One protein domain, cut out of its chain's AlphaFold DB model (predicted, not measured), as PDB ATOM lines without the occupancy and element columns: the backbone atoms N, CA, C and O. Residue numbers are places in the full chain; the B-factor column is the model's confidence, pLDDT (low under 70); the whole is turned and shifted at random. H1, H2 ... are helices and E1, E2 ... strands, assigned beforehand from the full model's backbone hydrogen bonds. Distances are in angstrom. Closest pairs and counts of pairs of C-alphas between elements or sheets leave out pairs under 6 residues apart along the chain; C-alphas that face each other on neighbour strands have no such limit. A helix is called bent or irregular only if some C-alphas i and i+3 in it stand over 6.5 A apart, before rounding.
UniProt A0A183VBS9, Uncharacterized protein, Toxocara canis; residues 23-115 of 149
ATOM      1  N   GLY A  23     197.907 187.161 188.306       80.50
ATOM      2  CA  GLY A  23     198.671 187.453 189.520       80.50
ATOM      3  C   GLY A  23     199.130 188.909 189.588       80.50
ATOM      4  O   GLY A  23     199.922 189.247 190.465       80.50
ATOM      5  N   TYR A  24     198.633 189.776 188.696       80.12
ATOM      6  CA  TYR A  24     199.088 191.156 188.578       80.12
ATOM      7  C   TYR A  24     198.981 191.934 189.900       80.12
ATOM      8  O   TYR A  24     197.914 192.020 190.517       80.12
ATOM      9  N   ALA A  25     200.073 192.588 190.285       77.88
ATOM     10  CA  ALA A  25     200.154 193.485 191.424       77.88
ATOM     11  C   ALA A  25     201.066 194.687 191.124       77.88
ATOM     12  O   ALA A  25     201.962 194.641 190.282       77.88
ATOM     13  N   SER A  26     200.828 195.794 191.829       79.69
ATOM     14  CA  SER A  26     201.585 197.039 191.669       79.69
ATOM     15  C   SER A  26     201.902 197.649 193.031       79.69
ATOM     16  O   SER A  26     200.986 198.011 193.770       79.69
ATOM     17  N   CYS A  27     203.189 197.796 193.345       79.81
ATOM     18  CA  CYS A  27     203.689 198.385 194.582       79.81
ATOM     19  C   CYS A  27     204.330 199.765 194.306       79.81
ATOM     20  O   CYS A  27     205.439 199.845 193.768       79.81
ATOM     21  N   PRO A  28     203.651 200.876 194.653       78.31
ATOM     22  CA  PRO A  28     204.168 202.225 194.444       78.31
ATOM     23  C   PRO A  28     205.095 202.642 195.600       78.31
ATOM     24  O   PRO A  28     204.688 203.374 196.512       78.31
ATOM     25  N   LEU A  29     206.342 202.172 195.571       79.06
ATOM     26  CA  LEU A  29     207.362 202.413 196.595       79.06
ATOM     27  C   LEU A  29     207.761 203.897 196.669       79.06
ATOM     28  O   LEU A  29     208.179 204.501 195.680       79.06
ATOM     29  N   MET A  30     207.646 204.491 197.860       80.12
ATOM     30  CA  MET A  30     208.155 205.838 198.146       80.12
ATOM     31  C   MET A  30     209.672 205.765 198.346       80.12
ATOM     32  O   MET A  30     210.122 205.071 199.249       80.12
ATOM     33  N   VAL A  31     210.450 206.489 197.537       85.56
ATOM     34  CA  VAL A  31     211.923 206.556 197.667       85.56
ATOM     35  C   VAL A  31     212.373 207.912 198.225       85.56
ATOM     36  O   VAL A  31     213.408 208.017 198.872       85.56
ATOM     37  N   SER A  32     211.573 208.960 198.026       80.38
ATOM     38  CA  SER A  32     211.698 210.235 198.739       80.38
ATOM     39  C   SER A  32     210.326 210.897 198.878       80.38
ATOM     40  O   SER A  32     209.359 210.478 198.239       80.38
ATOM     41  N   LEU A  33     210.258 211.999 199.634       79.06
ATOM     42  CA  LEU A  33     209.087 212.888 199.750       79.06
ATOM     43  C   LEU A  33     208.449 213.291 198.404       79.06
ATOM     44  O   LEU A  33     207.278 213.666 198.377       79.06
ATOM     45  N   ASN A  34     209.207 213.222 197.302       82.06
ATOM     46  CA  ASN A  34     208.792 213.614 195.957       82.06
ATOM     47  C   ASN A  34     209.142 212.594 194.847       82.06
ATOM     48  O   ASN A  34     209.005 212.918 193.670       82.06
ATOM     49  N   ARG A  35     209.591 211.369 195.159       78.19
ATOM     50  CA  ARG A  35     209.908 210.351 194.134       78.19
ATOM     51  C   ARG A  35     209.343 208.983 194.484       78.19
ATOM     52  O   ARG A  35     209.495 208.495 195.604       78.19
ATOM     53  N   VAL A  36     208.746 208.351 193.476       83.00
ATOM     54  CA  VAL A  36     208.161 207.008 193.555       83.00
ATOM     55  C   VAL A  36     208.799 206.102 192.509       83.00
ATOM     56  O   VAL A  36     208.993 206.512 191.361       83.00
ATOM     57  N   VAL A  37     209.095 204.870 192.919       82.31
ATOM     58  CA  VAL A  37     209.320 203.716 192.041       82.31
ATOM     59  C   VAL A  37     207.978 203.008 191.880       82.31
ATOM     60  O   VAL A  37     207.301 202.727 192.868       82.31
ATOM     61  N   LEU A  38     207.565 202.761 190.639       76.38
ATOM     62  CA  LEU A  38     206.365 201.977 190.344       76.38
ATOM     63  C   LEU A  38     206.832 200.573 189.984       76.38
ATOM     64  O   LEU A  38     207.194 200.324 188.841       76.38
ATOM     65  N   ALA A  39     206.880 199.685 190.976       77.06
ATOM     66  CA  ALA A  39     207.158 198.277 190.738       77.06
ATOM     67  C   ALA A  39     205.845 197.578 190.371       77.06
ATOM     68  O   ALA A  39     204.921 197.536 191.182       77.06
ATOM     69  N   GLU A  40     205.759 197.032 189.164       74.94
ATOM     70  CA  GLU A  40     204.635 196.211 188.715       74.94
ATOM     71  C   GLU A  40     205.127 194.796 188.420       74.94
ATOM     72  O   GLU A  40     206.196 194.612 187.834       74.94
ATOM     73  N   PHE A  41     204.376 193.795 188.867       78.56
ATOM     74  CA  PHE A  41     204.771 192.393 188.813       78.56
ATOM     75  C   PHE A  41     203.564 191.478 188.608       78.56
ATOM     76  O   PHE A  41     202.421 191.844 188.871       78.56
ATOM     77  N   ASN A  42     203.851 190.290 188.097       75.81
ATOM     78  CA  ASN A  42     202.934 189.193 187.827       75.81
ATOM     79  C   ASN A  42     203.394 187.956 188.617       75.81
ATOM     80  O   ASN A  42     204.442 188.006 189.264       75.81
ATOM     81  N   ALA A  43     202.674 186.833 188.525       65.00
ATOM     82  CA  ALA A  43     203.170 185.567 189.080       65.00
ATOM     83  C   ALA A  43     204.536 185.155 188.482       65.00
ATOM     84  O   ALA A  43     205.373 184.584 189.176       65.00
ATOM     85  N   ASP A  44     204.770 185.500 187.214       67.06
ATOM     86  CA  ASP A  44     205.917 185.060 186.407       67.06
ATOM     87  C   ASP A  44     207.116 186.032 186.419       67.06
ATOM     88  O   ASP A  44     208.165 185.718 185.856       67.06
ATOM     89  N   GLY A  45     206.982 187.228 187.012       66.44
ATOM     90  CA  GLY A  45     208.048 188.242 187.030       66.44
ATOM     91  C   GLY A  45     207.580 189.702 186.878       66.44
ATOM     92  O   GLY A  45     206.387 189.989 186.971       66.44
ATOM     93  N   PRO A  46     208.507 190.660 186.678       64.81
ATOM     94  CA  PRO A  46     208.188 192.086 186.552       64.81
ATOM     95  C   PRO A  46     207.418 192.401 185.256       64.81
ATOM     96  O   PRO A  46     207.782 191.933 184.179       64.81
ATOM     97  N   LEU A  47     206.369 193.225 185.350       68.44
ATOM     98  CA  LEU A  47     205.402 193.474 184.272       68.44
ATOM     99  C   LEU A  47     205.007 194.959 184.178       68.44
ATOM    100  O   LEU A  47     203.903 195.361 184.539       68.44
ATOM    101  N   GLU A  48     205.931 195.764 183.664       66.31
ATOM    102  CA  GLU A  48     205.817 197.218 183.481       66.31
ATOM    103  C   GLU A  48     204.631 197.622 182.566       66.31
ATOM    104  O   GLU A  48     204.658 197.391 181.358       66.31
ATOM    105  N   THR A  49     203.584 198.265 183.105       61.94
ATOM    106  CA  THR A  49     202.470 198.820 182.300       61.94
ATOM    107  C   THR A  49     202.797 200.158 181.638       61.94
ATOM    108  O   THR A  49     202.178 200.517 180.635       61.94
ATOM    109  N   LEU A  50     203.737 200.918 182.197       63.31
ATOM    110  CA  LEU A  50     204.191 202.176 181.616       63.31
ATOM    111  C   LEU A  50     205.443 201.918 180.766       63.31
ATOM    112  O   LEU A  50     206.359 201.253 181.244       63.31
ATOM    113  N   PRO A  51     205.576 202.519 179.571       56.59
ATOM    114  CA  PRO A  51     206.751 202.344 178.707       56.59
ATOM    115  C   PRO A  51     208.006 203.085 179.213       56.59
ATOM    116  O   PRO A  51     208.915 203.431 178.463       56.59
ATOM    117  N   ILE A  52     208.060 203.378 180.513       59.69
ATOM    118  CA  ILE A  52     209.065 204.220 181.148       59.69
ATOM    119  C   ILE A  52     209.584 203.498 182.400       59.69
ATOM    120  O   ILE A  52     209.237 203.888 183.508       59.69
ATOM    121  N   ASN A  53     210.420 202.464 182.211       66.31
ATOM    122  CA  ASN A  53     211.194 201.704 183.224       66.31
ATOM    123  C   ASN A  53     210.885 202.106 184.688       66.31
ATOM    124  O   ASN A  53     211.441 203.094 185.186       66.31
ATOM    125  N   GLY A  54     209.949 201.422 185.342       63.81
ATOM    126  CA  GLY A  54     209.366 201.786 186.634       63.81
ATOM    127  C   GLY A  54     210.343 201.729 187.805       63.81
ATOM    128  O   GLY A  54     210.197 202.504 188.755       63.81
ATOM    129  N   ALA A  55     211.397 200.914 187.680       68.12
ATOM    130  CA  ALA A  55     212.508 200.807 188.628       68.12
ATOM    131  C   ALA A  55     213.289 202.121 188.858       68.12
ATOM    132  O   ALA A  55     213.943 202.270 189.891       68.12
ATOM    133  N   LYS A  56     213.229 203.104 187.943       75.50
ATOM    134  CA  LYS A  56     213.845 204.427 188.168       75.50
ATOM    135  C   LYS A  56     212.907 205.354 188.967       75.50
ATOM    136  O   LYS A  56     211.800 205.628 188.500       75.50
ATOM    137  N   PRO A  57     213.337 205.922 190.115       77.19
ATOM    138  CA  PRO A  57     212.502 206.804 190.938       77.19
ATOM    139  C   PRO A  57     212.185 208.126 190.220       77.19
ATOM    140  O   PRO A  57     213.095 208.901 189.916       77.19
ATOM    141  N   ARG A  58     210.897 208.428 189.986       79.75
ATOM    142  CA  ARG A  58     210.454 209.642 189.263       79.75
ATOM    143  C   ARG A  58     209.474 210.512 190.045       79.75
ATOM    144  O   ARG A  58     208.676 210.028 190.846       79.75
ATOM    145  N   TYR A  59     209.493 211.805 189.711       82.31
ATOM    146  CA  TYR A  59     208.498 212.793 190.141       82.31
ATOM    147  C   TYR A  59     207.139 212.591 189.445       82.31
ATOM    148  O   TYR A  59     206.098 212.707 190.082       82.31
ATOM    149  N   SER A  60     207.120 212.194 188.166       81.12
ATOM    150  CA  SER A  60     205.874 211.864 187.450       81.12
ATOM    151  C   SER A  60     205.123 210.700 188.107       81.12
ATOM    152  O   SER A  60     203.933 210.820 188.383       81.12
ATOM    153  N   SER A  61     205.829 209.622 188.463       79.50
ATOM    154  CA  SER A  61     205.292 208.503 189.251       79.50
ATOM    155  C   SER A  61     204.694 208.953 190.591       79.50
ATOM    156  O   SER A  61     203.657 208.443 191.013       79.50
ATOM    157  N   TYR A  62     205.320 209.933 191.251       82.69
ATOM    158  CA  TYR A  62     204.820 210.519 192.495       82.69
ATOM    159  C   TYR A  62     203.535 211.335 192.281       82.69
ATOM    160  O   TYR A  62     202.582 211.155 193.037       82.69
ATOM    161  N   LEU A  63     203.453 212.158 191.228       85.44
ATOM    162  CA  LEU A  63     202.222 212.881 190.872       85.44
ATOM    163  C   LEU A  63     201.070 211.922 190.533       85.44
ATOM    164  O   LEU A  63     199.947 212.123 190.998       85.44
ATOM    165  N   ILE A  64     201.351 210.852 189.781       84.50
ATOM    166  CA  ILE A  64     200.373 209.801 189.465       84.50
ATOM    167  C   ILE A  64     199.869 209.152 190.763       84.50
ATOM    168  O   ILE A  64     198.659 209.072 190.975       84.50
ATOM    169  N   LYS A  65     200.774 208.765 191.675       82.25
ATOM    170  CA  LYS A  65     200.400 208.196 192.980       82.25
ATOM    171  C   LYS A  65     199.572 209.167 193.831       82.25
ATOM    172  O   LYS A  65     198.602 208.743 194.449       82.25
ATOM    173  N   ARG A  66     199.960 210.447 193.888       85.56
ATOM    174  CA  ARG A  66     199.380 211.444 194.803       85.56
ATOM    175  C   ARG A  66     198.043 212.021 194.330       85.56
ATOM    176  O   ARG A  66     197.206 212.314 195.174       85.56
ATOM    177  N   TYR A  67     197.843 212.190 193.022       86.12
ATOM    178  CA  TYR A  67     196.671 212.890 192.477       86.12
ATOM    179  C   TYR A  67     195.815 212.020 191.552       86.12
ATOM    180  O   TYR A  67     194.593 212.001 191.692       86.12
ATOM    181  N   PHE A  68     196.431 211.255 190.645       85.50
ATOM    182  CA  PHE A  68     195.680 210.439 189.687       85.50
ATOM    183  C   PHE A  68     195.047 209.204 190.343       85.50
ATOM    184  O   PHE A  68     193.860 208.966 190.141       85.50
ATOM    185  N   LEU A  69     195.790 208.445 191.162       85.75
ATOM    186  CA  LEU A  69     195.244 207.241 191.805       85.75
ATOM    187  C   LEU A  69     194.044 207.528 192.733       85.75
ATOM    188  O   LEU A  69     193.058 206.803 192.603       85.75
ATOM    189  N   PRO A  70     194.031 208.570 193.595       87.12
ATOM    190  CA  PRO A  70     192.843 208.896 194.386       87.12
ATOM    191  C   PRO A  70     191.648 209.306 193.520       87.12
ATOM    192  O   PRO A  70     190.558 208.768 193.697       87.12
ATOM    193  N   PHE A  71     191.845 210.199 192.540       88.12
ATOM    194  CA  PHE A  71     190.779 210.605 191.617       88.12
ATOM    195  C   PHE A  71     190.167 209.398 190.893       88.12
ATOM    196  O   PHE A  71     188.943 209.261 190.826       88.12
ATOM    197  N   LEU A  72     191.020 208.500 190.396       86.56
ATOM    198  CA  LEU A  72     190.630 207.288 189.692       86.56
ATOM    199  C   LEU A  72     189.886 206.294 190.599       86.56
ATOM    200  O   LEU A  72     188.878 205.716 190.187       86.56
ATOM    201  N   TYR A  73     190.369 206.111 191.830       83.50
ATOM    202  CA  TYR A  73     189.777 205.220 192.824       83.50
ATOM    203  C   TYR A  73     188.315 205.596 193.102       83.50
ATOM    204  O   TYR A  73     187.419 204.775 192.893       83.50
ATOM    205  N   TRP A  74     188.067 206.863 193.455       88.19
ATOM    206  CA  TRP A  74     186.722 207.365 193.746       88.19
ATOM    207  C   TRP A  74     185.808 207.396 192.511       88.19
ATOM    208  O   TRP A  74     184.624 207.075 192.611       88.19
ATOM    209  N   ASN A  75     186.329 207.750 191.330       86.50
ATOM    210  CA  ASN A  75     185.483 207.948 190.146       86.50
ATOM    211  C   ASN A  75     185.220 206.696 189.303       86.50
ATOM    212  O   ASN A  75     184.187 206.665 188.633       86.50
ATOM    213  N   PHE A  76     186.101 205.690 189.328       85.50
ATOM    214  CA  PHE A  76     186.027 204.526 188.431       85.50
ATOM    215  C   PHE A  76     186.168 203.182 189.149       85.50
ATOM    216  O   PHE A  76     185.505 202.217 188.768       85.50
ATOM    217  N   LEU A  77     187.013 203.087 190.184       84.69
ATOM    218  CA  LEU A  77     187.259 201.806 190.855       84.69
ATOM    219  C   LEU A  77     186.086 201.412 191.758       84.69
ATOM    220  O   LEU A  77     185.563 200.312 191.609       84.69
ATOM    221  N   ILE A  78     185.605 202.330 192.603       86.12
ATOM    222  CA  ILE A  78     184.403 202.103 193.427       86.12
ATOM    223  C   ILE A  78     183.157 201.884 192.554       86.12
ATOM    224  O   ILE A  78     182.312 201.057 192.880       86.12
ATOM    225  N   LYS A  79     183.063 202.561 191.401       85.06
ATOM    226  CA  LYS A  79     181.941 202.408 190.454       85.06
ATOM    227  C   LYS A  79     182.019 201.132 189.597       85.06
ATOM    228  O   LYS A  79     181.220 200.971 188.682       85.06
ATOM    229  N   GLY A  80     182.999 200.252 189.829       80.81
ATOM    230  CA  GLY A  80     183.165 198.979 189.115       80.81
ATOM    231  C   GLY A  80     183.585 199.084 187.640       80.81
ATOM    232  O   GLY A  80     183.856 198.062 187.012       80.81
ATOM    233  N   THR A  81     183.694 200.292 187.076       78.50
ATOM    234  CA  THR A  81     184.077 200.519 185.671       78.50
ATOM    235  C   THR A  81     185.582 200.350 185.428       78.50
ATOM    236  O   THR A  81     186.018 200.203 184.284       78.50
ATOM    237  N   TRP A  82     186.399 200.314 186.486       76.31
ATOM    238  CA  TRP A  82     187.840 200.083 186.383       76.31
ATOM    239  C   TRP A  82     188.200 198.617 186.086       76.31
ATOM    240  O   TRP A  82     188.434 197.796 186.974       76.31
ATOM    241  N   LEU A  83     188.356 198.299 184.800       69.12
ATOM    242  CA  LEU A  83     188.765 196.969 184.326       69.12
ATOM    243  C   LEU A  83     190.267 196.643 184.516       69.12
ATOM    244  O   LEU A  83     190.726 195.588 184.073       69.12
ATOM    245  N   GLY A  84     191.033 197.510 185.182       73.00
ATOM    246  CA  GLY A  84     192.449 197.304 185.502       73.00
ATOM    247  C   GLY A  84     193.443 197.922 184.500       73.00
ATOM    248  O   GLY A  84     193.093 198.186 183.340       73.00
ATOM    249  N   PRO A  85     194.708 198.118 184.928       70.56
ATOM    250  CA  PRO A  85     195.728 198.861 184.182       70.56
ATOM    251  C   PRO A  85     196.156 198.182 182.874       70.56
ATOM    252  O   PRO A  85     196.551 198.875 181.945       70.56
ATOM    253  N   ALA A  86     195.944 196.871 182.710       68.62
ATOM    254  CA  ALA A  86     196.129 196.177 181.427       68.62
ATOM    255  C   ALA A  86     195.287 196.761 180.264       68.62
ATOM    256  O   ALA A  86     195.592 196.526 179.097       68.62
ATOM    257  N   THR A  87     194.237 197.542 180.555       70.50
ATOM    258  CA  THR A  87     193.514 198.337 179.539       70.50
ATOM    259  C   THR A  87     194.348 199.532 179.078       70.50
ATOM    260  O   THR A  87     194.499 199.769 177.883       70.50
ATOM    261  N   PHE A  88     194.949 200.242 180.034       72.62
ATOM    262  CA  PHE A  88     195.811 201.394 179.794       72.62
ATOM    263  C   PHE A  88     197.131 200.975 179.148       72.62
ATOM    264  O   PHE A  88     197.577 201.668 178.245       72.62
ATOM    265  N   ARG A  89     197.678 199.799 179.487       71.62
ATOM    266  CA  ARG A  89     198.823 199.176 178.796       71.62
ATOM    267  C   ARG A  89     198.612 199.124 177.280       71.62
ATOM    268  O   ARG A  89     199.444 199.594 176.513       71.62
ATOM    269  N   LYS A  90     197.450 198.615 176.847       70.25
ATOM    270  CA  LYS A  90     197.080 198.551 175.422       70.25
ATOM    271  C   LYS A  90     196.939 199.943 174.806       70.25
ATOM    272  O   LYS A  90     197.455 200.165 173.719       70.25
ATOM    273  N   ILE A  91     196.285 200.880 175.497       74.31
ATOM    274  CA  ILE A  91     196.119 202.260 175.011       74.31
ATOM    275  C   ILE A  91     197.480 202.958 174.865       74.31
ATOM    276  O   ILE A  91     197.740 203.539 173.817       74.31
ATOM    277  N   PHE A  92     198.369 202.866 175.859       70.00
ATOM    278  CA  PHE A  92     199.687 203.499 175.810       70.00
ATOM    279  C   PHE A  92     200.559 202.925 174.691       70.00
ATOM    280  O   PHE A  92     201.053 203.708 173.887       70.00
ATOM    281  N   HIS A  93     200.667 201.601 174.540       67.19
ATOM    282  CA  HIS A  93     201.448 201.029 173.435       67.19
ATOM    283  C   HIS A  93     200.851 201.324 172.048       67.19
ATOM    284  O   HIS A  93     201.598 201.484 171.087       67.19
ATOM    285  N   LEU A  94     199.523 201.459 171.918       68.31
ATOM    286  CA  LEU A  94     198.895 201.919 170.671       68.31
ATOM    287  C   LEU A  94     199.175 203.407 170.394       68.31
ATOM    288  O   LEU A  94     199.414 203.781 169.246       68.31
ATOM    289  N   VAL A  95     199.206 204.250 171.432       67.38
ATOM    290  CA  VAL A  95     199.629 205.655 171.323       67.38
ATOM    291  C   VAL A  95     201.107 205.751 170.936       67.38
ATOM    292  O   VAL A  95     201.443 206.556 170.075       67.38
ATOM    293  N   GLU A  96     201.986 204.915 171.489       60.66
ATOM    294  CA  GLU A  96     203.400 204.847 171.093       60.66
ATOM    295  C   GLU A  96     203.589 204.354 169.657       60.66
ATOM    296  O   GLU A  96     204.359 204.950 168.902       60.66
ATOM    297  N   ALA A  97     202.845 203.323 169.245       59.66
ATOM    298  CA  ALA A  97     202.830 202.868 167.861       59.66
ATOM    299  C   ALA A  97     202.428 204.017 166.918       59.66
ATOM    300  O   ALA A  97     203.173 204.322 165.987       59.66
ATOM    301  N   GLY A  98     201.336 204.736 167.211       56.16
ATOM    302  CA  GLY A  98     200.901 205.909 166.440       56.16
ATOM    303  C   GLY A  98     201.895 207.081 166.459       56.16
ATOM    304  O   GLY A  98     202.128 207.713 165.427       56.16
ATOM    305  N   GLN A  99     202.545 207.342 167.599       56.38
ATOM    306  CA  GLN A  99     203.639 208.315 167.718       56.38
ATOM    307  C   GLN A  99     204.822 207.928 166.820       56.38
ATOM    308  O   GLN A  99     205.412 208.803 166.187       56.38
ATOM    309  N   SER A 100     205.150 206.635 166.706       54.66
ATOM    310  CA  SER A 100     206.216 206.156 165.820       54.66
ATOM    311  C   SER A 100     205.893 206.418 164.343       54.66
ATOM    312  O   SER A 100     206.740 206.953 163.621       54.66
ATOM    313  N   THR A 101     204.652 206.169 163.906       58.44
ATOM    314  CA  THR A 101     204.196 206.438 162.532       58.44
ATOM    315  C   THR A 101     204.193 207.933 162.229       58.44
ATOM    316  O   THR A 101     204.701 208.349 161.188       58.44
ATOM    317  N   PHE A 102     203.709 208.763 163.160       60.62
ATOM    318  CA  PHE A 102     203.728 210.222 163.022       60.62
ATOM    319  C   PHE A 102     205.160 210.778 162.966       60.62
ATOM    320  O   PHE A 102     205.462 211.643 162.146       60.62
ATOM    321  N   LYS A 103     206.077 210.247 163.786       57.50
ATOM    322  CA  LYS A 103     207.490 210.650 163.800       57.50
ATOM    323  C   LYS A 103     208.225 210.212 162.527       57.50
ATOM    324  O   LYS A 103     208.996 211.003 161.988       57.50
ATOM    325  N   LYS A 104     207.933 209.016 161.996       63.56
ATOM    326  CA  LYS A 104     208.436 208.550 160.689       63.56
ATOM    327  C   LYS A 104     207.904 209.415 159.544       63.56
ATOM    328  O   LYS A 104     208.693 209.874 158.725       63.56
ATOM    329  N   GLY A 105     206.605 209.725 159.536       59.16
ATOM    330  CA  GLY A 105     205.992 210.641 158.570       59.16
ATOM    331  C   GLY A 105     206.603 212.045 158.618       59.16
ATOM    332  O   GLY A 105     206.969 212.593 157.584       59.16
ATOM    333  N   LYS A 106     206.820 212.603 159.816       62.38
ATOM    334  CA  LYS A 106     207.463 213.916 159.987       62.38
ATOM    335  C   LYS A 106     208.948 213.916 159.590       62.38
ATOM    336  O   LYS A 106     209.455 214.961 159.192       62.38
ATOM    337  N   SER A 107     209.624 212.764 159.642       60.16
ATOM    338  CA  SER A 107     210.967 212.584 159.070       60.16
ATOM    339  C   SER A 107     210.931 212.570 157.540       60.16
ATOM    340  O   SER A 107     211.640 213.357 156.926       60.16
ATOM    341  N   ALA A 108     210.054 211.768 156.927       65.38
ATOM    342  CA  ALA A 108     209.914 211.691 155.469       65.38
ATOM    343  C   ALA A 108     209.465 213.028 154.843       65.38
ATOM    344  O   ALA A 108     209.957 213.427 153.794       65.38
ATOM    345  N   ILE A 109     208.583 213.777 155.516       63.00
ATOM    346  CA  ILE A 109     208.208 215.139 155.099       63.00
ATOM    347  C   ILE A 109     209.407 216.093 155.210       63.00
ATOM    348  O   ILE A 109     209.608 216.913 154.321       63.00
ATOM    349  N   ARG A 110     210.241 215.982 156.255       62.12
ATOM    350  CA  ARG A 110     211.470 216.786 156.376       62.12
ATOM    351  C   ARG A 110     212.489 216.448 155.283       62.12
ATOM    352  O   ARG A 110     213.157 217.352 154.802       62.12
ATOM    353  N   GLU A 111     212.581 215.187 154.884       62.75
ATOM    354  CA  GLU A 111     213.443 214.697 153.801       62.75
ATOM    355  C   GLU A 111     212.984 215.241 152.433       62.75
ATOM    356  O   GLU A 111     213.772 215.856 151.719       62.75
ATOM    357  N   LEU A 112     211.679 215.165 152.138       59.94
ATOM    358  CA  LEU A 112     211.054 215.745 150.937       59.94
ATOM    359  C   LEU A 112     211.101 217.286 150.884       59.94
ATOM    360  O   LEU A 112     211.126 217.864 149.800       59.94
ATOM    361  N   VAL A 113     211.109 217.967 152.034       63.78
ATOM    362  CA  VAL A 113     211.351 219.421 152.112       63.78
ATOM    363  C   VAL A 113     212.840 219.732 151.917       63.78
ATOM    364  O   VAL A 113     213.183 220.685 151.221       63.78
ATOM    365  N   SER A 114     213.735 218.899 152.456       55.56
ATOM    366  CA  SER A 114     215.185 219.061 152.297       55.56
ATOM    367  C   SER A 114     215.663 218.874 150.855       55.56
ATOM    368  O   SER A 114     216.720 219.396 150.516       55.56
ATOM    369  N   SER A 115     214.907 218.174 150.001       56.47
ATOM    370  CA  SER A 115     215.222 218.032 148.572       56.47
ATOM    371  C   SER A 115     214.629 219.139 147.685       56.47
ATOM    372  O   SER A 115     214.666 219.004 146.461       56.47
TER     373      SER A 115
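What this domain is: This is residues 23 to 115 of the 149 residues of an uncharacterized protein of Toxocara canis (UniProt A0A183VBS9). A small head of one two-stranded hairpin, E1 and E2, has the arm H1a of a bent helix packed on it, and a long helix, H2, runs out from the head as an arm; residues 97 to 115, of which 97 to 114 belong to H2, stand free. H1b, the second arm of the bent helix, turns away from the hairpin. The printed part has 93 residues with two named strands and then two named helices, E1, E2, H1, H2; the sheet E1 - E2 is antiparallel and the class is mixed, helices and strands. The whole is loose, with a radius of gyration of the C-alphas of 17.3 A, and elongated, spanning 54 by 32 by 30 A.

How they stand to each other: E1, residues 25 to 32, and E2, residues 35 to 42, form a hairpin, antiparallel at 160 degrees; N 27 and O 39 are 2.8 A apart and N 37 and O 29 2.9 A, within hydrogen-bond range. H1, residues 59 to 77, was assigned as one helix by its hydrogen bonds but is bent, with C-alphas 66 and 69 6.6 A apart; its arms are H1a, residues 59 to 66, and H1b, residues 69 to 77, at a steep tilt of 49 degrees. The closest C-alphas of E2 and H1a, those of Arg 35 and Tyr 59, are 4.9 A apart. H1b is apart from both strands. H2, residues 86 to 114, is apart from both strands and both arms. Every O i to N i+4 pair is within hydrogen-bond range in H1a and H1b, and 24 of 25 in H2.

Where its parts are: E1 begins at C-alpha 25, (200.154, 193.485, 191.424), and is 21.6 A long; E2 is 23.2 A long. H2 measures 41.7 A and ends at C-alpha 114, (215.185, 219.061, 152.297).

The domain as a whole: The C-alphas farthest apart, those of Ile 78 and Ser 115, are 56.7 A apart. The printed part has no cut, and the link from E2 to H1 is long, 16 residues. Mean pLDDT of the printed part is 73.0; residues 43 to 55, 83, 86 and 93 to 115 are under 70.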